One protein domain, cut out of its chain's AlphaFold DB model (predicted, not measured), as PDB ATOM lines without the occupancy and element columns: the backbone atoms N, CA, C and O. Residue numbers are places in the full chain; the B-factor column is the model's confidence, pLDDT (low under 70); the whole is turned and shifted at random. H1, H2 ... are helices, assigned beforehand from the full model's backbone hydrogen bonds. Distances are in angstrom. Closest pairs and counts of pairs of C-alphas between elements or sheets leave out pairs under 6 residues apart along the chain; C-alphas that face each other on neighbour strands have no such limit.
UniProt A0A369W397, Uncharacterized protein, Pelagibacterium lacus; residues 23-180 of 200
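Overview. This is residues 23 to 180 of the 200 residues of an uncharacterized protein of Pelagibacterium lacus (UniProt A0A369W397). Long helix H4 joins two groups: H1, H2 and H3 form an up-and-down bundle, each against the one before, with H1 and H2 packed across H4's earlier part. H5 and H6 pack on different sides of its later part. The printed part has 158 residues with six named helices, H1 to H6 in chain order, and no named strand; its class is all helix, and it is compact, with a radius of gyration of the C-alphas of 17.2 A and spans of 50 by 38 by 31 A.

Arrangement. Begin at the hub, H4, residues 99 to 123. Its residues 106 to 114 touch H2, residues 54 to 72, about perpendicular at 90 degrees; closest C-alphas, Gly 59 and Ala 110, 4.0 A. Residues 29 to 38 of H1, residues 23 to 42, touch H3, residues 78 to 91; closest C-alphas, Val 34 and Ala 89, 4.9 A. H4 touches H5, residues 135 to 148, and H6, residues 156 to 178. Every helix's O i to N i+4 pairs are within hydrogen-bond range.

Along the chain. Find C-alpha 99 at (260.834, 208.948, 114.448); H4 runs 35.8 A. H6, 32.8 A, ends at (301.489, 213.589, 109.248).

Size, cuts and confidence. The printed part has no cut. Residues 115 to 180 have pLDDT under 70.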
ATOM      1  N   ASP A  23     274.506 205.804 131.344       76.06
ATOM      2  CA  ASP A  23     273.080 205.894 131.016       76.06
ATOM      3  C   ASP A  23     272.809 206.912 129.898       76.06
ATOM      4  O   ASP A  23     272.049 206.627 128.977       76.06
ATOM      5  N   GLN A  24     273.459 208.082 129.941       77.06
ATOM      6  CA  GLN A  24     273.325 209.092 128.889       77.06
ATOM      7  C   GLN A  24     273.942 208.604 127.572       77.06
ATOM      8  O   GLN A  24     273.307 208.708 126.528       77.06
ATOM      9  N   LEU A  25     275.127 207.983 127.633       77.44
ATOM     10  CA  LEU A  25     275.768 207.357 126.473       77.44
ATOM     11  C   LEU A  25     274.843 206.334 125.812       77.44
ATOM     12  O   LEU A  25     274.732 206.307 124.592       77.44
ATOM     13  N   GLN A  26     274.170 205.499 126.605       82.12
ATOM     14  CA  GLN A  26     273.245 204.503 126.078       82.12
ATOM     15  C   GLN A  26     272.031 205.144 125.391       82.12
ATOM     16  O   GLN A  26     271.628 204.665 124.334       82.12
ATOM     17  N   VAL A  27     271.468 206.218 125.956       84.69
ATOM     18  CA  VAL A  27     270.355 206.968 125.345       84.69
ATOM     19  C   VAL A  27     270.771 207.583 124.008       84.69
ATOM     20  O   VAL A  27     270.047 207.457 123.020       84.69
ATOM     21  N   ASP A  28     271.950 208.196 123.946       81.44
ATOM     22  CA  ASP A  28     272.440 208.829 122.721       81.44
ATOM     23  C   ASP A  28     272.790 207.780 121.652       81.44
ATOM     24  O   ASP A  28     272.485 207.960 120.470       81.44
ATOM     25  N   ILE A  29     273.360 206.639 122.061       83.62
ATOM     26  CA  ILE A  29     273.598 205.479 121.189       83.62
ATOM     27  C   ILE A  29     272.281 204.946 120.628       83.62
ATOM     28  O   ILE A  29     272.199 204.730 119.422       83.62
ATOM     29  N   ASP A  30     271.258 204.740 121.463       87.38
ATOM     30  CA  ASP A  30     269.935 204.289 121.015       87.38
ATOM     31  C   ASP A  30     269.370 205.241 119.959       87.38
ATOM     32  O   ASP A  30     269.010 204.831 118.852       87.38
ATOM     33  N   ALA A  31     269.406 206.542 120.249       83.81
ATOM     34  CA  ALA A  31     268.865 207.535 119.346       83.81
ATOM     35  C   ALA A  31     269.571 207.548 117.978       83.81
ATOM     36  O   ALA A  31     268.902 207.606 116.941       83.81
ATOM     37  N   LEU A  32     270.904 207.427 117.948       87.25
ATOM     38  CA  LEU A  32     271.669 207.345 116.698       87.25
ATOM     39  C   LEU A  32     271.490 206.005 115.976       87.25
ATOM     40  O   LEU A  32     271.445 205.980 114.745       87.25
ATOM     41  N   VAL A  33     271.343 204.897 116.708       90.56
ATOM     42  CA  VAL A  33     271.039 203.583 116.127       90.56
ATOM     43  C   VAL A  33     269.689 203.617 115.414       90.56
ATOM     44  O   VAL A  33     269.604 203.156 114.270       90.56
ATOM     45  N   VAL A  34     268.657 204.194 116.035       88.50
ATOM     46  CA  VAL A  34     267.334 204.374 115.417       88.50
ATOM     47  C   VAL A  34     267.432 205.276 114.188       88.50
ATOM     48  O   VAL A  34     266.980 204.886 113.107       88.50
ATOM     49  N   ALA A  35     268.064 206.446 114.323       87.19
ATOM     50  CA  ALA A  35     268.183 207.417 113.238       87.19
ATOM     51  C   ALA A  35     268.916 206.838 112.015       87.19
ATOM     52  O   ALA A  35     268.417 206.932 110.890       87.19
ATOM     53  N   GLY A  36     270.058 206.176 112.223       88.19
ATOM     54  CA  GLY A  36     270.853 205.571 111.153       88.19
ATOM     55  C   GLY A  36     270.170 204.364 110.508       88.19
ATOM     56  O   GLY A  36     270.039 204.299 109.282       88.19
ATOM     57  N   THR A  37     269.677 203.423 111.323       87.62
ATOM     58  CA  THR A  37     269.061 202.178 110.831       87.62
ATOM     59  C   THR A  37     267.810 202.463 110.006       87.62
ATOM     60  O   THR A  37     267.632 201.891 108.927       87.62
ATOM     61  N   LEU A  38     266.937 203.355 110.484       89.25
ATOM     62  CA  LEU A  38     265.697 203.649 109.776       89.25
ATOM     63  C   LEU A  38     265.889 204.566 108.580       89.25
ATOM     64  O   LEU A  38     265.208 204.351 107.581       89.25
ATOM     65  N   SER A  39     266.837 205.503 108.611       88.38
ATOM     66  CA  SER A  39     267.122 206.323 107.428       88.38
ATOM     67  C   SER A  39     267.577 205.466 106.247       88.38
ATOM     68  O   SER A  39     267.058 205.620 105.145       88.38
ATOM     69  N   MET A  40     268.455 204.481 106.469       82.50
ATOM     70  CA  MET A  40     268.892 203.577 105.394       82.50
ATOM     71  C   MET A  40     267.768 202.685 104.852       82.50
ATOM     72  O   MET A  40     267.775 202.326 103.676       82.50
ATOM     73  N   ARG A  41     266.809 202.298 105.701       87.88
ATOM     74  CA  ARG A  41     265.748 201.349 105.337       87.88
ATOM     75  C   ARG A  41     264.495 202.019 104.766       87.88
ATOM     76  O   ARG A  41     263.878 201.469 103.858       87.88
ATOM     77  N   CYS A  42     264.086 203.150 105.335       86.69
ATOM     78  CA  CYS A  42     262.762 203.739 105.138       86.69
ATOM     79  C   CYS A  42     262.754 204.929 104.172       86.69
ATOM     80  O   CYS A  42     261.747 205.128 103.497       86.69
ATOM     81  N   ALA A  43     263.866 205.664 104.032       84.38
ATOM     82  CA  ALA A  43     263.911 206.917 103.268       84.38
ATOM     83  C   ALA A  43     263.545 206.785 101.775       84.38
ATOM     84  O   ALA A  43     263.257 207.781 101.120       84.38
ATOM     85  N   LEU A  44     263.559 205.569 101.216       79.12
ATOM     86  CA  LEU A  44     263.176 205.310  99.823       79.12
ATOM     87  C   LEU A  44     261.669 205.080  99.618       79.12
ATOM     88  O   LEU A  44     261.208 205.128  98.479       79.12
ATOM     89  N   PHE A  45     260.919 204.774 100.679       85.31
ATOM     90  CA  PHE A  45     259.537 204.283 100.581       85.31
ATOM     91  C   PHE A  45     258.546 205.017 101.491       85.31
ATOM     92  O   PHE A  45     257.346 204.775 101.380       85.31
ATOM     93  N   ASP A  46     259.036 205.879 102.379       87.19
ATOM     94  CA  ASP A  46     258.236 206.687 103.290       87.19
ATOM     95  C   ASP A  46     258.662 208.156 103.200       87.19
ATOM     96  O   ASP A  46     259.832 208.482 103.386       87.19
ATOM     97  N   ASP A  47     257.695 209.021 102.912       87.12
ATOM     98  CA  ASP A  47     257.836 210.475 102.809       87.12
ATOM     99  C   ASP A  47     257.136 211.217 103.959       87.12
ATOM    100  O   ASP A  47     257.122 212.447 103.991       87.12
ATOM    101  N   SER A  48     256.561 210.484 104.920       90.06
ATOM    102  CA  SER A  48     255.882 211.070 106.079       90.06
ATOM    103  C   SER A  48     256.836 211.535 107.185       90.06
ATOM    104  O   SER A  48     256.435 212.298 108.066       90.06
ATOM    105  N   VAL A  49     258.098 211.097 107.130       90.69
ATOM    106  CA  VAL A  49     259.181 211.467 108.045       90.69
ATOM    107  C   VAL A  49     260.366 211.987 107.234       90.69
ATOM    108  O   VAL A  49     260.801 211.357 106.272       90.69
ATOM    109  N   ASP A  50     260.942 213.110 107.660       91.25
ATOM    110  CA  ASP A  50     262.171 213.648 107.073       91.25
ATOM    111  C   ASP A  50     263.395 212.865 107.577       91.25
ATOM    112  O   ASP A  50     264.076 213.282 108.517       91.25
ATOM    113  N   TYR A  51     263.677 211.720 106.955       91.25
ATOM    114  CA  TYR A  51     264.846 210.889 107.269       91.25
ATOM    115  C   TYR A  51     266.183 211.619 107.053       91.25
ATOM    116  O   TYR A  51     266.262 212.661 106.394       91.25
ATOM    117  N   LEU A  52     267.266 211.059 107.606       87.38
ATOM    118  CA  LEU A  52     268.610 211.597 107.401       87.38
ATOM    119  C   LEU A  52     269.013 211.505 105.928       87.38
ATOM    120  O   LEU A  52     268.826 210.479 105.268       87.38
ATOM    121  N   THR A  53     269.643 212.564 105.426       85.44
ATOM    122  CA  THR A  53     270.345 212.500 104.139       85.44
ATOM    123  C   THR A  53     271.539 211.537 104.223       85.44
ATOM    124  O   THR A  53     272.038 211.281 105.319       85.44
ATOM    125  N   PRO A  54     272.080 211.035 103.094       80.00
ATOM    126  CA  PRO A  54     273.243 210.144 103.128       80.00
ATOM    127  C   PRO A  54     274.450 210.729 103.874       80.00
ATOM    128  O   PRO A  54     275.128 210.015 104.603       80.00
ATOM    129  N   LEU A  55     274.695 212.036 103.730       77.25
ATOM    130  CA  LEU A  55     275.786 212.711 104.433       77.25
ATOM    131  C   LEU A  55     275.517 212.810 105.943       77.25
ATOM    132  O   LEU A  55     276.418 212.570 106.741       77.25
ATOM    133  N   GLU A  56     274.277 213.115 106.339       83.12
ATOM    134  CA  GLU A  56     273.884 213.128 107.753       83.12
ATOM    135  C   GLU A  56     273.949 211.717 108.366       83.12
ATOM    136  O   GLU A  56     274.412 211.559 109.488       83.12
ATOM    137  N   ALA A  57     273.580 210.671 107.622       84.06
ATOM    138  CA  ALA A  57     273.703 209.291 108.088       84.06
ATOM    139  C   ALA A  57     275.166 208.907 108.378       84.06
ATOM    140  O   ALA A  57     275.438 208.284 109.400       84.06
ATOM    141  N   VAL A  58     276.112 209.328 107.529       83.00
ATOM    142  CA  VAL A  58     277.552 209.117 107.769       83.00
ATOM    143  C   VAL A  58     278.033 209.892 108.998       83.00
ATOM    144  O   VAL A  58     278.734 209.328 109.834       83.00
ATOM    145  N   GLY A  59     277.644 211.163 109.148       79.69
ATOM    146  CA  GLY A  59     278.007 211.957 110.329       79.69
ATOM    147  C   GLY A  59     277.478 211.346 111.633       79.69
ATOM    148  O   GLY A  59     278.206 211.260 112.622       79.69
ATOM    149  N   ALA A  60     276.235 210.859 111.617       84.69
ATOM    150  CA  ALA A  60     275.631 210.154 112.742       84.69
ATOM    151  C   ALA A  60     276.351 208.829 113.053       84.69
ATOM    152  O   ALA A  60     276.558 208.522 114.224       84.69
ATOM    153  N   ASP A  61     276.773 208.069 112.036       88.00
ATOM    154  CA  ASP A  61     277.497 206.798 112.207       88.00
ATOM    155  C   ASP A  61     278.906 206.987 112.795       88.00
ATOM    156  O   ASP A  61     279.337 206.218 113.661       88.00
ATOM    157  N   ILE A  62     279.602 208.058 112.398       82.62
ATOM    158  CA  ILE A  62     280.885 208.442 113.001       82.62
ATOM    159  C   ILE A  62     280.692 208.724 114.493       82.62
ATOM    160  O   ILE A  62     281.381 208.118 115.317       82.62
ATOM    161  N   ARG A  63     279.717 209.571 114.866       86.81
ATOM    162  CA  ARG A  63     279.447 209.839 116.288       86.81
ATOM    163  C   ARG A  63     279.025 208.577 117.028       86.81
ATOM    164  O   ARG A  63     279.488 208.342 118.140       86.81
ATOM    165  N   LEU A  64     278.170 207.756 116.428       88.88
ATOM    166  CA  LEU A  64     277.737 206.492 117.014       88.88
ATOM    167  C   LEU A  64     278.939 205.592 117.323       88.88
ATOM    168  O   LEU A  64     279.018 205.030 118.412       88.88
ATOM    169  N   SER A  65     279.903 205.499 116.406       85.31
ATOM    170  CA  SER A  65     281.132 204.727 116.607       85.31
ATOM    171  C   SER A  65     281.975 205.264 117.770       85.31
ATOM    172  O   SER A  65     282.465 204.478 118.585       85.31
ATOM    173  N   GLU A  66     282.100 206.588 117.903       83.06
ATOM    174  CA  GLU A  66     282.770 207.224 119.047       83.06
ATOM    175  C   GLU A  66     282.065 206.905 120.372       83.06
ATOM    176  O   GLU A  66     282.711 206.475 121.332       83.06
ATOM    177  N   LEU A  67     280.740 207.077 120.423       84.19
ATOM    178  CA  LEU A  67     279.940 206.826 121.621       84.19
ATOM    179  C   LEU A  67     279.982 205.351 122.028       84.19
ATOM    180  O   LEU A  67     280.135 205.053 123.210       84.19
ATOM    181  N   ILE A  68     279.930 204.420 121.069       86.06
ATOM    182  CA  ILE A  68     280.100 202.985 121.334       86.06
ATOM    183  C   ILE A  68     281.481 202.711 121.934       86.06
ATOM    184  O   ILE A  68     281.577 201.962 122.906       86.06
ATOM    185  N   GLY A  69     282.546 203.326 121.411       84.94
ATOM    186  CA  GLY A  69     283.891 203.198 121.981       84.94
ATOM    187  C   GLY A  69     283.964 203.706 123.424       84.94
ATOM    188  O   GLY A  69     284.507 203.034 124.306       84.94
ATOM    189  N   LEU A  70     283.352 204.862 123.690       83.44
ATOM    190  CA  LEU A  70     283.238 205.453 125.024       83.44
ATOM    191  C   LEU A  70     282.406 204.590 125.984       83.44
ATOM    192  O   LEU A  70     282.745 204.485 127.167       83.44
ATOM    193  N   PHE A  71     281.331 203.978 125.502       84.62
ATOM    194  CA  PHE A  71     280.467 203.108 126.291       84.62
ATOM    195  C   PHE A  71     281.146 201.768 126.596       84.62
ATOM    196  O   PHE A  71     281.149 201.335 127.746       84.62
ATOM    197  N   ALA A  72     281.823 201.165 125.617       86.31
ATOM    198  CA  ALA A  72     282.596 199.933 125.787       86.31
ATOM    199  C   ALA A  72     283.751 200.083 126.786       86.31
ATOM    200  O   ALA A  72     284.069 199.147 127.515       86.31
ATOM    201  N   ALA A  73     284.344 201.275 126.893       85.69
ATOM    202  CA  ALA A  73     285.343 201.561 127.921       85.69
ATOM    203  C   ALA A  73     284.769 201.571 129.355       85.69
ATOM    204  O   ALA A  73     285.532 201.524 130.320       85.69
ATOM    205  N   ARG A  74     283.440 201.659 129.511       85.12
ATOM    206  CA  ARG A  74     282.743 201.831 130.798       85.12
ATOM    207  C   ARG A  74     281.777 200.692 131.141       85.12
ATOM    208  O   ARG A  74     281.367 200.593 132.295       85.12
ATOM    209  N   SER A  75     281.426 199.843 130.177       83.62
ATOM    210  CA  SER A  75     280.483 198.734 130.332       83.62
ATOM    211  C   SER A  75     281.025 197.463 129.680       83.62
ATOM    212  O   SER A  75     281.365 197.461 128.497       83.62
ATOM    213  N   ALA A  76     281.076 196.368 130.444       85.56
ATOM    214  CA  ALA A  76     281.517 195.063 129.947       85.56
ATOM    215  C   ALA A  76     280.534 194.456 128.928       85.56
ATOM    216  O   ALA A  76     280.958 193.754 128.014       85.56
ATOM    217  N   ASP A  77     279.247 194.793 129.047       88.06
ATOM    218  CA  ASP A  77     278.162 194.248 128.222       88.06
ATOM    219  C   ASP A  77     277.796 195.180 127.052       88.06
ATOM    220  O   ASP A  77     276.734 195.057 126.442       88.06
ATOM    221  N   ALA A  78     278.663 196.146 126.721       86.19
ATOM    222  CA  ALA A  78     278.375 197.179 125.727       86.19
ATOM    223  C   ALA A  78     277.956 196.614 124.360       86.19
ATOM    224  O   ALA A  78     277.046 197.145 123.726       86.19
ATOM    225  N   ALA A  79     278.589 195.525 123.917       86.56
ATOM    226  CA  ALA A  79     278.263 194.884 122.645       86.56
ATOM    227  C   ALA A  79     276.839 194.302 122.631       86.56
ATOM    228  O   ALA A  79     276.116 194.491 121.652       86.56
ATOM    229  N   ASP A  80     276.429 193.647 123.720       90.38
ATOM    230  CA  ASP A  80     275.101 193.039 123.842       90.38
ATOM    231  C   ASP A  80     274.013 194.110 123.927       90.38
ATOM    232  O   ASP A  80     272.982 194.003 123.261       90.38
ATOM    233  N   VAL A  81     274.272 195.191 124.671       88.94
ATOM    234  CA  VAL A  81     273.372 196.350 124.743       88.94
ATOM    235  C   VAL A  81     273.177 196.964 123.356       88.94
ATOM    236  O   VAL A  81     272.044 197.098 122.902       88.94
ATOM    237  N   VAL A  82     274.261 197.273 122.636       89.12
ATOM    238  CA  VAL A  82     274.184 197.861 121.286       89.12
ATOM    239  C   VAL A  82     273.477 196.923 120.301       89.12
ATOM    240  O   VAL A  82     272.710 197.379 119.451       89.12
ATOM    241  N   ALA A  83     273.703 195.610 120.403       89.88
ATOM    242  CA  ALA A  83     272.994 194.626 119.591       89.88
ATOM    243  C   ALA A  83     271.483 194.618 119.884       89.88
ATOM    244  O   ALA A  83     270.686 194.572 118.943       89.88
ATOM    245  N   GLY A  84     271.094 194.721 121.159       90.94
ATOM    246  CA  GLY A  84     269.702 194.873 121.585       90.94
ATOM    247  C   GLY A  84     269.047 196.115 120.984       90.94
ATOM    248  O   GLY A  84     268.032 195.992 120.302       90.94
ATOM    249  N   LEU A  85     269.690 197.280 121.122       89.88
ATOM    250  CA  LEU A  85     269.208 198.551 120.563       89.88
ATOM    251  C   LEU A  85     269.006 198.479 119.041       89.88
ATOM    252  O   LEU A  85     267.996 198.936 118.512       89.88
ATOM    253  N   ARG A  86     269.922 197.828 118.308       90.06
ATOM    254  CA  ARG A  86     269.766 197.604 116.858       90.06
ATOM    255  C   ARG A  86     268.568 196.712 116.530       90.06
ATOM    256  O   ARG A  86     267.876 196.958 115.542       90.06
ATOM    257  N   GLY A  87     268.321 195.685 117.342       86.06
ATOM    258  CA  GLY A  87     267.144 194.827 117.218       86.06
ATOM    259  C   GLY A  87     265.839 195.587 117.461       86.06
ATOM    260  O   GLY A  87     264.888 195.436 116.694       86.06
ATOM    261  N   GLU A  88     265.813 196.447 118.478       90.19
ATOM    262  CA  GLU A  88     264.671 197.306 118.801       90.19
ATOM    263  C   GLU A  88     264.405 198.331 117.694       90.19
ATOM    264  O   GLU A  88     263.278 198.422 117.202       90.19
ATOM    265  N   ALA A  89     265.443 199.016 117.207       88.75
ATOM    266  CA  ALA A  89     265.345 199.941 116.080       88.75
ATOM    267  C   ALA A  89     264.788 199.265 114.818       88.75
ATOM    268  O   ALA A  89     263.936 199.824 114.125       88.75
ATOM    269  N   ALA A  90     265.212 198.029 114.533       87.50
ATOM    270  CA  ALA A  90     264.708 197.262 113.398       87.50
ATOM    271  C   ALA A  90     263.211 196.914 113.518       87.50
ATOM    272  O   ALA A  90     262.559 196.706 112.491       87.50
ATOM    273  N   ALA A  91     262.648 196.874 114.727       90.06
ATOM    274  CA  ALA A  91     261.233 196.584 114.951       90.06
ATOM    275  C   ALA A  91     260.314 197.806 114.763       90.06
ATOM    276  O   ALA A  91     259.104 197.636 114.604       90.06
ATOM    277  N   ILE A  92     260.855 199.029 114.760       87.56
ATOM    278  CA  ILE A  92     260.062 200.249 114.574       87.56
ATOM    279  C   ILE A  92     259.563 200.324 113.126       87.56
ATOM    280  O   ILE A  92     260.315 200.044 112.195       87.56
ATOM    281  N   ALA A  93     258.298 200.689 112.910       92.00
ATOM    282  CA  ALA A  93     257.734 200.835 111.568       92.00
ATOM    283  C   ALA A  93     258.219 202.128 110.888       92.00
ATOM    284  O   ALA A  93     258.365 203.159 111.542       92.00
ATOM    285  N   CYS A  94     258.426 202.089 109.567       91.31
ATOM    286  CA  CYS A  94     258.605 203.316 108.784       91.31
ATOM    287  C   CYS A  94     257.340 204.186 108.899       91.31
ATOM    288  O   CYS A  94     256.231 203.644 108.911       91.31
ATOM    289  N   GLY A  95     257.504 205.502 109.009       87.38
ATOM    290  CA  GLY A  95     256.399 206.450 109.180       87.38
ATOM    291  C   GLY A  95     255.830 206.535 110.602       87.38
ATOM    292  O   GLY A  95     254.815 207.197 110.814       87.38
ATOM    293  N   ASP A  96     256.445 205.876 111.597       90.94
ATOM    294  CA  ASP A  96     256.079 206.086 113.004       90.94
ATOM    295  C   ASP A  96     256.358 207.560 113.384       90.94
ATOM    296  O   ASP A  96     257.497 208.015 113.263       90.94
ATOM    297  N   PRO A  97     255.360 208.325 113.871       86.00
ATOM    298  CA  PRO A  97     255.535 209.741 114.199       86.00
ATOM    299  C   PRO A  97     256.629 210.021 115.235       86.00
ATOM    300  O   PRO A  97     257.178 211.120 115.272       86.00
ATOM    301  N   ARG A  98     256.971 209.039 116.081       85.50
ATOM    302  CA  ARG A  98     258.043 209.172 117.079       85.50
ATOM    303  C   ARG A  98     259.425 209.281 116.439       85.50
ATOM    304  O   ARG A  98     260.353 209.747 117.092       85.50
ATOM    305  N   LEU A  99     259.568 208.882 115.174       84.94
ATOM    306  CA  LEU A  99     260.834 208.948 114.448       84.94
ATOM    307  C   LEU A  99     261.330 210.366 114.229       84.94
ATOM    308  O   LEU A  99     262.539 210.549 114.173       84.94
ATOM    309  N   ALA A 100     260.436 211.356 114.175       84.31
ATOM    310  CA  ALA A 100     260.820 212.750 113.987       84.31
ATOM    311  C   ALA A 100     261.886 213.189 115.006       84.31
ATOM    312  O   ALA A 100     262.929 213.702 114.621       84.31
ATOM    313  N   THR A 101     261.694 212.875 116.292       82.31
ATOM    314  CA  THR A 101     262.651 213.243 117.348       82.31
ATOM    315  C   THR A 101     264.010 212.559 117.180       82.31
ATOM    316  O   THR A 101     265.044 213.188 117.393       82.31
ATOM    317  N   TYR A 102     264.026 211.294 116.756       84.88
ATOM    318  CA  TYR A 102     265.267 210.569 116.482       84.88
ATOM    319  C   TYR A 102     265.999 211.132 115.258       84.88
ATOM    320  O   TYR A 102     267.220 211.282 115.289       84.88
ATOM    321  N   MET A 103     265.263 211.483 114.197       89.19
ATOM    322  CA  MET A 103     265.837 212.104 113.000       89.19
ATOM    323  C   MET A 103     266.392 213.494 113.304       89.19
ATOM    324  O   MET A 103     267.495 213.802 112.866       89.19
ATOM    325  N   ASP A 104     265.685 214.304 114.091       80.69
ATOM    326  CA  ASP A 104     266.148 215.633 114.498       80.69
ATOM    327  C   ASP A 104     267.435 215.553 115.325       80.69
ATOM    328  O   ASP A 104     268.401 216.265 115.035       80.69
ATOM    329  N   PHE A 105     267.489 214.638 116.298       80.50
ATOM    330  CA  PHE A 105     268.694 214.398 117.091       80.50
ATOM    331  C   PHE A 105     269.860 213.905 116.225       80.50
ATOM    332  O   PHE A 105     270.939 214.500 116.235       80.50
ATOM    333  N   GLY A 106     269.643 212.863 115.414       74.88
ATOM    334  CA  GLY A 106     270.678 212.318 114.534       74.88
ATOM    335  C   GLY A 106     271.194 213.347 113.530       74.88
ATOM    336  O   GLY A 106     272.392 213.423 113.276       74.88
ATOM    337  N   ARG A 107     270.309 214.203 113.014       87.62
ATOM    338  CA  ARG A 107     270.646 215.309 112.116       87.62
ATOM    339  C   ARG A 107     271.491 216.368 112.808       87.62
ATOM    340  O   ARG A 107     272.455 216.844 112.210       87.62
ATOM    341  N   GLN A 108     271.135 216.754 114.030       77.81
ATOM    342  CA  GLN A 108     271.910 217.715 114.814       77.81
ATOM    343  C   GLN A 108     273.325 217.189 115.059       77.81
ATOM    344  O   GLN A 108     274.292 217.837 114.666       77.81
ATOM    345  N   VAL A 109     273.430 215.969 115.591       76.94
ATOM    346  CA  VAL A 109     274.704 215.294 115.849       76.94
ATOM    347  C   VAL A 109     275.541 215.166 114.577       76.94
ATOM    348  O   VAL A 109     276.727 215.488 114.571       76.94
ATOM    349  N   ALA A 110     274.932 214.729 113.476       75.62
ATOM    350  CA  ALA A 110     275.640 214.571 112.218       75.62
ATOM    351  C   ALA A 110     276.198 215.895 111.698       75.62
ATOM    352  O   ALA A 110     277.335 215.943 111.231       75.62
ATOM    353  N   ARG A 111     275.417 216.975 111.793       78.69
ATOM    354  CA  ARG A 111     275.862 218.316 111.401       78.69
ATOM    355  C   ARG A 111     277.009 218.793 112.272       78.69
ATOM    356  O   ARG A 111     277.955 219.342 111.727       78.69
ATOM    357  N   ASP A 112     276.968 218.534 113.575       71.31
ATOM    358  CA  ASP A 112     278.072 218.867 114.474       71.31
ATOM    359  C   ASP A 112     279.357 218.120 114.085       71.31
ATOM    360  O   ASP A 112     280.410 218.744 113.962       71.31
ATOM    361  N   VAL A 113     279.279 216.814 113.802       71.19
ATOM    362  CA  VAL A 113     280.430 216.019 113.326       71.19
ATOM    363  C   VAL A 113     280.972 216.546 112.000       71.19
ATOM    364  O   VAL A 113     282.183 216.699 111.842       71.19
ATOM    365  N   ILE A 114     280.089 216.842 111.043       71.81
ATOM    366  CA  ILE A 114     280.479 217.393 109.742       71.81
ATOM    367  C   ILE A 114     281.157 218.749 109.940       71.81
ATOM    368  O   ILE A 114     282.242 218.964 109.408       71.81
ATOM    369  N   ASP A 115     280.572 219.642 110.736       66.44
ATOM    370  CA  ASP A 115     281.124 220.966 111.020       66.44
ATOM    371  C   ASP A 115     282.511 220.860 111.675       66.44
ATOM    372  O   ASP A 115     283.443 221.545 111.247       66.44
ATOM    373  N   VAL A 116     282.679 219.964 112.655       64.44
ATOM    374  CA  VAL A 116     283.976 219.657 113.281       64.44
ATOM    375  C   VAL A 116     284.983 219.185 112.240       64.44
ATOM    376  O   VAL A 116     286.089 219.726 112.184       64.44
ATOM    377  N   GLY A 117     284.608 218.225 111.392       64.44
ATOM    378  CA  GLY A 117     285.465 217.717 110.324       64.44
ATOM    379  C   GLY A 117     285.897 218.819 109.358       64.44
ATOM    380  O   GLY A 117     287.078 218.932 109.035       64.44
ATOM    381  N   MET A 118     284.972 219.695 108.961       64.12
ATOM    382  CA  MET A 118     285.260 220.803 108.051       64.12
ATOM    383  C   MET A 118     286.163 221.868 108.677       64.12
ATOM    384  O   MET A 118     287.063 222.375 108.006       64.12
ATOM    385  N   VAL A 119     285.955 222.211 109.951       60.34
ATOM    386  CA  VAL A 119     286.818 223.167 110.663       60.34
ATOM    387  C   VAL A 119     288.204 222.577 110.899       60.34
ATOM    388  O   VAL A 119     289.195 223.275 110.672       60.34
ATOM    389  N   ALA A 120     288.293 221.307 111.307       60.19
ATOM    390  CA  ALA A 120     289.565 220.618 111.488       60.19
ATOM    391  C   ALA A 120     290.352 220.641 110.179       60.19
ATOM    392  O   ALA A 120     291.484 221.106 110.134       60.19
ATOM    393  N   TRP A 121     289.695 220.257 109.090       60.06
ATOM    394  CA  TRP A 121     290.291 220.223 107.770       60.06
ATOM    395  C   TRP A 121     290.850 221.569 107.299       60.06
ATOM    396  O   TRP A 121     291.977 221.642 106.825       60.06
ATOM    397  N   GLN A 122     290.091 222.655 107.464       59.31
ATOM    398  CA  GLN A 122     290.554 224.003 107.112       59.31
ATOM    399  C   GLN A 122     291.711 224.506 107.974       59.31
ATOM    400  O   GLN A 122     292.415 225.431 107.574       59.31
ATOM    401  N   SER A 123     291.849 223.953 109.175       57.66
ATOM    402  CA  SER A 123     292.849 224.362 110.158       57.66
ATOM    403  C   SER A 123     294.138 223.544 110.057       57.66
ATOM    404  O   SER A 123     295.137 223.909 110.674       57.66
ATOM    405  N   ILE A 124     294.134 222.450 109.289       55.19
ATOM    406  CA  ILE A 124     295.341 221.704 108.946       55.19
ATOM    407  C   ILE A 124     296.134 222.550 107.941       55.19
ATOM    408  O   ILE A 124     295.753 222.676 106.778       55.19
ATOM    409  N   ASP A 125     297.243 223.139 108.394       50.50
ATOM    410  CA  ASP A 125     298.220 223.762 107.500       50.50
ATOM    411  C   ASP A 125     299.042 222.662 106.824       50.50
ATOM    412  O   ASP A 125     299.841 221.954 107.443       50.50
ATOM    413  N   VAL A 126     298.792 222.498 105.531       50.16
ATOM    414  CA  VAL A 126     299.318 221.413 104.710       50.16
ATOM    415  C   VAL A 126     300.747 221.706 104.222       50.16
ATOM    416  O   VAL A 126     301.290 220.963 103.415       50.16
ATOM    417  N   ALA A 127     301.414 222.756 104.714       45.38
ATOM    418  CA  ALA A 127     302.781 223.092 104.303       45.38
ATOM    419  C   ALA A 127     303.809 221.949 104.493       45.38
ATOM    420  O   ALA A 127     304.864 221.971 103.861       45.38
ATOM    421  N   ALA A 128     303.502 220.946 105.328       39.84
ATOM    422  CA  ALA A 128     304.310 219.738 105.528       39.84
ATOM    423  C   ALA A 128     303.582 218.416 105.186       39.84
ATOM    424  O   ALA A 128     304.143 217.346 105.408       39.84
ATOM    425  N   CYS A 129     302.358 218.466 104.648       44.72
ATOM    426  CA  CYS A 129     301.554 217.288 104.305       44.72
ATOM    427  C   CYS A 129     301.191 217.337 102.808       44.72
ATOM    428  O   CYS A 129     301.044 218.400 102.228       44.72
ATOM    429  N   ASN A 130     301.054 216.208 102.118       44.03
ATOM    430  CA  ASN A 130     300.769 216.217 100.671       44.03
ATOM    431  C   ASN A 130     299.269 216.092 100.352       44.03
ATOM    432  O   ASN A 130     298.900 215.392  99.413       44.03
ATOM    433  N   TYR A 131     298.386 216.724 101.130       44.69
ATOM    434  CA  TYR A 131     296.942 216.633 100.894       44.69
ATOM    435  C   TYR A 131     296.356 217.982 100.465       44.69
ATOM    436  O   TYR A 131     296.273 218.916 101.254       44.69
ATOM    437  N   PHE A 132     295.875 218.083  99.225       50.06
ATOM    438  CA  PHE A 132     295.174 219.277  98.745       50.06
ATOM    439  C   PHE A 132     293.654 219.098  98.852       50.06
ATOM    440  O   PHE A 132     293.095 218.150  98.309       50.06
ATOM    441  N   ALA A 133     292.992 220.016  99.561       49.22
ATOM    442  CA  ALA A 133     291.539 220.168  99.543       49.22
ATOM    443  C   ALA A 133     291.107 220.749  98.184       49.22
ATOM    444  O   ALA A 133     291.663 221.767  97.773       49.22
ATOM    445  N   ASP A 134     290.150 220.130  97.491       45.28
ATOM    446  CA  ASP A 134     289.640 220.632  96.207       45.28
ATOM    447  C   ASP A 134     288.486 221.651  96.363       45.28
ATOM    448  O   ASP A 134     288.007 221.944  97.464       45.28
ATOM    449  N   ASP A 135     288.058 222.235  95.239       43.88
ATOM    450  CA  ASP A 135     287.034 223.289  95.195       43.88
ATOM    451  C   ASP A 135     285.645 222.798  95.646       43.88
ATOM    452  O   ASP A 135     284.894 223.543  96.289       43.88
ATOM    453  N   ASP A 136     285.306 221.536  95.366       44.16
ATOM    454  CA  ASP A 136     284.032 220.928  95.764       44.16
ATOM    455  C   ASP A 136     283.980 220.692  97.277       44.16
ATOM    456  O   ASP A 136     282.948 220.932  97.923       44.16
ATOM    457  N   PHE A 137     285.116 220.314  97.863       45.75
ATOM    458  CA  PHE A 137     285.297 220.239  99.301       45.75
ATOM    459  C   PHE A 137     285.128 221.620  99.952       45.75
ATOM    460  O   PHE A 137     284.355 221.772 100.902       45.75
ATOM    461  N   MET A 138     285.766 222.664  99.416       50.28
ATOM    462  CA  MET A 138     285.634 224.027  99.953       50.28
ATOM    463  C   MET A 138     284.202 224.569  99.844       50.28
ATOM    464  O   MET A 138     283.719 225.246 100.759       50.28
ATOM    465  N   ALA A 139     283.474 224.208  98.785       51.41
ATOM    466  CA  ALA A 139     282.052 224.509  98.656       51.41
ATOM    467  C   ALA A 139     281.200 223.759  99.698       51.41
ATOM    468  O   ALA A 139     280.236 224.322 100.229       51.41
ATOM    469  N   ALA A 140     281.551 222.514 100.034       43.03
ATOM    470  CA  ALA A 140     280.918 221.778 101.125       43.03
ATOM    471  C   ALA A 140     281.193 222.428 102.491       43.03
ATOM    472  O   ALA A 140     280.270 222.504 103.303       43.03
ATOM    473  N   VAL A 141     282.383 223.007 102.718       47.22
ATOM    474  CA  VAL A 141     282.667 223.732 103.974       47.22
ATOM    475  C   VAL A 141     281.826 224.995 104.077       47.22
ATOM    476  O   VAL A 141     281.290 225.305 105.140       47.22
ATOM    477  N   ALA A 142     281.681 225.733 102.977       51.56
ATOM    478  CA  ALA A 142     280.850 226.930 102.960       51.56
ATOM    479  C   ALA A 142     279.386 226.606 103.312       51.56
ATOM    480  O   ALA A 142     278.756 227.350 104.066       51.56
ATOM    481  N   ARG A 143     278.865 225.467 102.832       48.88
ATOM    482  CA  ARG A 143     277.524 224.978 103.189       48.88
ATOM    483  C   ARG A 143     277.434 224.523 104.647       48.88
ATOM    484  O   ARG A 143     276.470 224.892 105.307       48.88
ATOM    485  N   ALA A 144     278.431 223.792 105.148       44.00
ATOM    486  CA  ALA A 144     278.515 223.371 106.548       44.00
ATOM    487  C   ALA A 144     278.508 224.586 107.493       44.00
ATOM    488  O   ALA A 144     277.621 224.715 108.326       44.00
ATOM    489  N   ARG A 145     279.356 225.595 107.243       47.78
ATOM    490  CA  ARG A 145     279.368 226.865 108.000       47.78
ATOM    491  C   ARG A 145     278.022 227.600 107.984       47.78
ATOM    492  O   ARG A 145     277.641 228.201 108.986       47.78
ATOM    493  N   ALA A 146     277.303 227.570 106.861       50.50
ATOM    494  CA  ALA A 146     275.982 228.186 106.753       50.50
ATOM    495  C   ALA A 146     274.901 227.393 107.514       50.50
ATOM    496  O   ALA A 146     274.053 227.996 108.168       50.50
ATOM    497  N   ALA A 147     274.951 226.058 107.475       42.12
ATOM    498  CA  ALA A 147     274.061 225.182 108.238       42.12
ATOM    499  C   ALA A 147     274.346 225.254 109.746       42.12
ATOM    500  O   ALA A 147     273.421 225.229 110.557       42.12
ATOM    501  N   ALA A 148     275.614 225.440 110.114       43.75
ATOM    502  CA  ALA A 148     276.057 225.597 111.484       43.75
ATOM    503  C   ALA A 148     275.476 226.851 112.157       43.75
ATOM    504  O   ALA A 148     275.156 226.855 113.348       43.75
ATOM    505  N   ALA A 149     275.306 227.920 111.381       48.72
ATOM    506  CA  ALA A 149     274.677 229.152 111.843       48.72
ATOM    507  C   ALA A 149     273.165 228.997 112.114       48.72
ATOM    508  O   ALA A 149     272.570 229.889 112.713       48.72
ATOM    509  N   ALA A 150     272.548 227.890 111.682       44.97
ATOM    510  CA  ALA A 150     271.103 227.669 111.719       44.97
ATOM    511  C   ALA A 150     270.640 226.579 112.713       44.97
ATOM    512  O   ALA A 150     269.442 226.314 112.784       44.97
ATOM    513  N   ALA A 151     271.542 225.943 113.472       41.72
ATOM    514  CA  ALA A 151     271.198 224.870 114.412       41.72
ATOM    515  C   ALA A 151     271.230 225.354 115.877       41.72
ATOM    516  O   ALA A 151     272.279 225.752 116.385       41.72
ATOM    517  N   GLU A 152     270.086 225.308 116.570       38.94
ATOM    518  CA  GLU A 152     269.979 225.669 117.990       38.94
ATOM    519  C   GLU A 152     270.458 224.523 118.899       38.94
ATOM    520  O   GLU A 152     269.736 223.579 119.204       38.94
ATOM    521  N   ILE A 153     271.698 224.648 119.367       49.59
ATOM    522  CA  ILE A 153     272.167 224.121 120.658       49.59
ATOM    523  C   ILE A 153     272.107 225.306 121.631       49.59
ATOM    524  O   ILE A 153     272.313 226.441 121.198       49.59
ATOM    525  N   ALA A 154     271.785 225.092 122.911       47.38
ATOM    526  CA  ALA A 154     271.521 226.166 123.876       47.38
ATOM    527  C   ALA A 154     272.629 227.250 123.894       47.38
ATOM    528  O   ALA A 154     273.669 227.103 124.539       47.38
ATOM    529  N   GLY A 155     272.368 228.353 123.183       48.72
ATOM    530  CA  GLY A 155     273.291 229.465 122.952       48.72
ATOM    531  C   GLY A 155     274.230 229.254 121.744       48.72
ATOM    532  O   GLY A 155     275.076 228.362 121.784       48.72
ATOM    533  N   PRO A 156     274.192 230.120 120.705       51.72
ATOM    534  CA  PRO A 156     275.011 229.978 119.489       51.72
ATOM    535  C   PRO A 156     276.525 229.993 119.754       51.72
ATOM    536  O   PRO A 156     277.293 229.374 119.024       51.72
ATOM    537  N   GLN A 157     276.959 230.655 120.828       58.16
ATOM    538  CA  GLN A 157     278.366 230.706 121.223       58.16
ATOM    539  C   GLN A 157     278.882 229.347 121.733       58.16
ATOM    540  O   GLN A 157     279.986 228.945 121.379       58.16
ATOM    541  N   ASN A 158     278.067 228.600 122.489       58.75
ATOM    542  CA  ASN A 158     278.463 227.307 123.059       58.75
ATOM    543  C   ASN A 158     278.703 226.254 121.969       58.75
ATOM    544  O   ASN A 158     279.652 225.477 122.054       58.75
ATOM    545  N   ARG A 159     277.879 226.272 120.911       53.69
ATOM    546  CA  ARG A 159     278.049 225.408 119.734       53.69
ATOM    547  C   ARG A 159     279.345 225.713 118.986       53.69
ATOM    548  O   ARG A 159     280.095 224.799 118.660       53.69
ATOM    549  N   VAL A 160     279.634 226.995 118.751       58.25
ATOM    550  CA  VAL A 160     280.880 227.437 118.099       58.25
ATOM    551  C   VAL A 160     282.105 227.018 118.916       58.25
ATOM    552  O   VAL A 160     283.066 226.489 118.358       58.25
ATOM    553  N   ASP A 161     282.066 227.199 120.236       61.44
ATOM    554  CA  ASP A 161     283.172 226.840 121.125       61.44
ATOM    555  C   ASP A 161     283.394 225.319 121.198       61.44
ATOM    556  O   ASP A 161     284.539 224.866 121.284       61.44
ATOM    557  N   TYR A 162     282.323 224.521 121.142       59.75
ATOM    558  CA  TYR A 162     282.389 223.058 121.045       59.75
ATOM    559  C   TYR A 162     283.033 222.606 119.725       59.75
ATOM    560  O   TYR A 162     284.026 221.873 119.751       59.75
ATOM    561  N   ILE A 163     282.540 223.114 118.587       56.12
ATOM    562  CA  ILE A 163     283.054 222.784 117.248       56.12
ATOM    563  C   ILE A 163     284.548 223.114 117.144       56.12
ATOM    564  O   ILE A 163     285.346 222.267 116.744       56.12
ATOM    565  N   ASN A 164     284.949 224.320 117.556       57.94
ATOM    566  CA  ASN A 164     286.344 224.758 117.479       57.94
ATOM    567  C   ASN A 164     287.277 223.907 118.351       57.94
ATOM    568  O   ASN A 164     288.404 223.612 117.952       57.94
ATOM    569  N   ARG A 165     286.821 223.498 119.542       62.28
ATOM    570  CA  ARG A 165     287.619 222.690 120.475       62.28
ATOM    571  C   ARG A 165     287.870 221.286 119.939       62.28
ATOM    572  O   ARG A 165     289.008 220.825 119.981       62.28
ATOM    573  N   LEU A 166     286.832 220.620 119.434       54.25
ATOM    574  CA  LEU A 166     286.984 219.296 118.831       54.25
ATOM    575  C   LEU A 166     287.824 219.362 117.560       54.25
ATOM    576  O   LEU A 166     288.733 218.550 117.392       54.25
ATOM    577  N   ALA A 167     287.591 220.364 116.712       53.03
ATOM    578  CA  ALA A 167     288.378 220.562 115.504       53.03
ATOM    579  C   ALA A 167     289.874 220.742 115.806       53.03
ATOM    580  O   ALA A 167     290.707 220.117 115.155       53.03
ATOM    581  N   ALA A 168     290.226 221.521 116.833       55.03
ATOM    582  CA  ALA A 168     291.612 221.674 117.272       55.03
ATOM    583  C   ALA A 168     292.241 220.346 117.743       55.03
ATOM    584  O   ALA A 168     293.416 220.099 117.475       55.03
ATOM    585  N   GLY A 169     291.466 219.473 118.397       51.25
ATOM    586  CA  GLY A 169     291.909 218.125 118.769       51.25
ATOM    587  C   GLY A 169     292.233 217.252 117.552       51.25
ATOM    588  O   GLY A 169     293.295 216.633 117.501       51.25
ATOM    589  N   TRP A 170     291.360 217.262 116.541       49.00
ATOM    590  CA  TRP A 170     291.576 216.555 115.273       49.00
ATOM    591  C   TRP A 170     292.779 217.093 114.490       49.00
ATOM    592  O   TRP A 170     293.567 216.309 113.969       49.00
ATOM    593  N   VAL A 171     292.965 218.417 114.449       54.66
ATOM    594  CA  VAL A 171     294.139 219.060 113.830       54.66
ATOM    595  C   VAL A 171     295.426 218.624 114.520       54.66
ATOM    596  O   VAL A 171     296.387 218.286 113.836       54.66
ATOM    597  N   GLY A 172     295.445 218.598 115.858       50.84
ATOM    598  CA  GLY A 172     296.600 218.132 116.628       50.84
ATOM    599  C   GLY A 172     296.964 216.685 116.294       50.84
ATOM    600  O   GLY A 172     298.096 216.410 115.912       50.84
ATOM    601  N   LEU A 173     295.977 215.781 116.321       54.19
ATOM    602  CA  LEU A 173     296.166 214.381 115.928       54.19
ATOM    603  C   LEU A 173     296.689 214.247 114.494       54.19
ATOM    604  O   LEU A 173     297.577 213.437 114.235       54.19
ATOM    605  N   PHE A 174     296.153 215.025 113.555       53.12
ATOM    606  CA  PHE A 174     296.605 214.985 112.169       53.12
ATOM    607  C   PHE A 174     298.042 215.491 112.022       53.12
ATOM    608  O   PHE A 174     298.851 214.831 111.374       53.12
ATOM    609  N   ALA A 175     298.384 216.622 112.643       55.00
ATOM    610  CA  ALA A 175     299.732 217.183 112.614       55.00
ATOM    611  C   ALA A 175     300.769 216.210 113.204       55.00
ATOM    612  O   ALA A 175     301.825 215.995 112.604       55.00
ATOM    613  N   ASP A 176     300.431 215.553 114.316       53.19
ATOM    614  CA  ASP A 176     301.293 214.571 114.983       53.19
ATOM    615  C   ASP A 176     301.512 213.301 114.137       53.19
ATOM    616  O   ASP A 176     302.584 212.693 114.181       53.19
ATOM    617  N   ASN A 177     300.520 212.894 113.336       49.41
ATOM    618  CA  ASN A 177     300.611 211.704 112.480       49.41
ATOM    619  C   ASN A 177     301.159 211.995 111.078       49.41
ATOM    620  O   ASN A 177     301.776 211.119 110.472       49.41
ATOM    621  N   CYS A 178     300.986 213.211 110.563       50.59
ATOM    622  CA  CYS A 178     301.489 213.589 109.248       50.59
ATOM    623  C   CYS A 178     303.026 213.545 109.184       50.59
ATOM    624  O   CYS A 178     303.586 213.085 108.193       50.59
ATOM    625  N   ALA A 179     303.719 213.909 110.268       47.72
ATOM    626  CA  ALA A 179     305.177 213.809 110.352       47.72
ATOM    627  C   ALA A 179     305.712 212.356 110.360       47.72
ATOM    628  O   ALA A 179     306.900 212.143 110.126       47.72
ATOM    629  N   ASN A 180     304.856 211.357 110.619       42.97
ATOM    630  CA  ASN A 180     305.220 209.931 110.657       42.97
ATOM    631  C   ASN A 180     304.999 209.196 109.329       42.97
ATOM    632  O   ASN A 180     305.382 208.033 109.188       42.97
TER     633      ASN A 180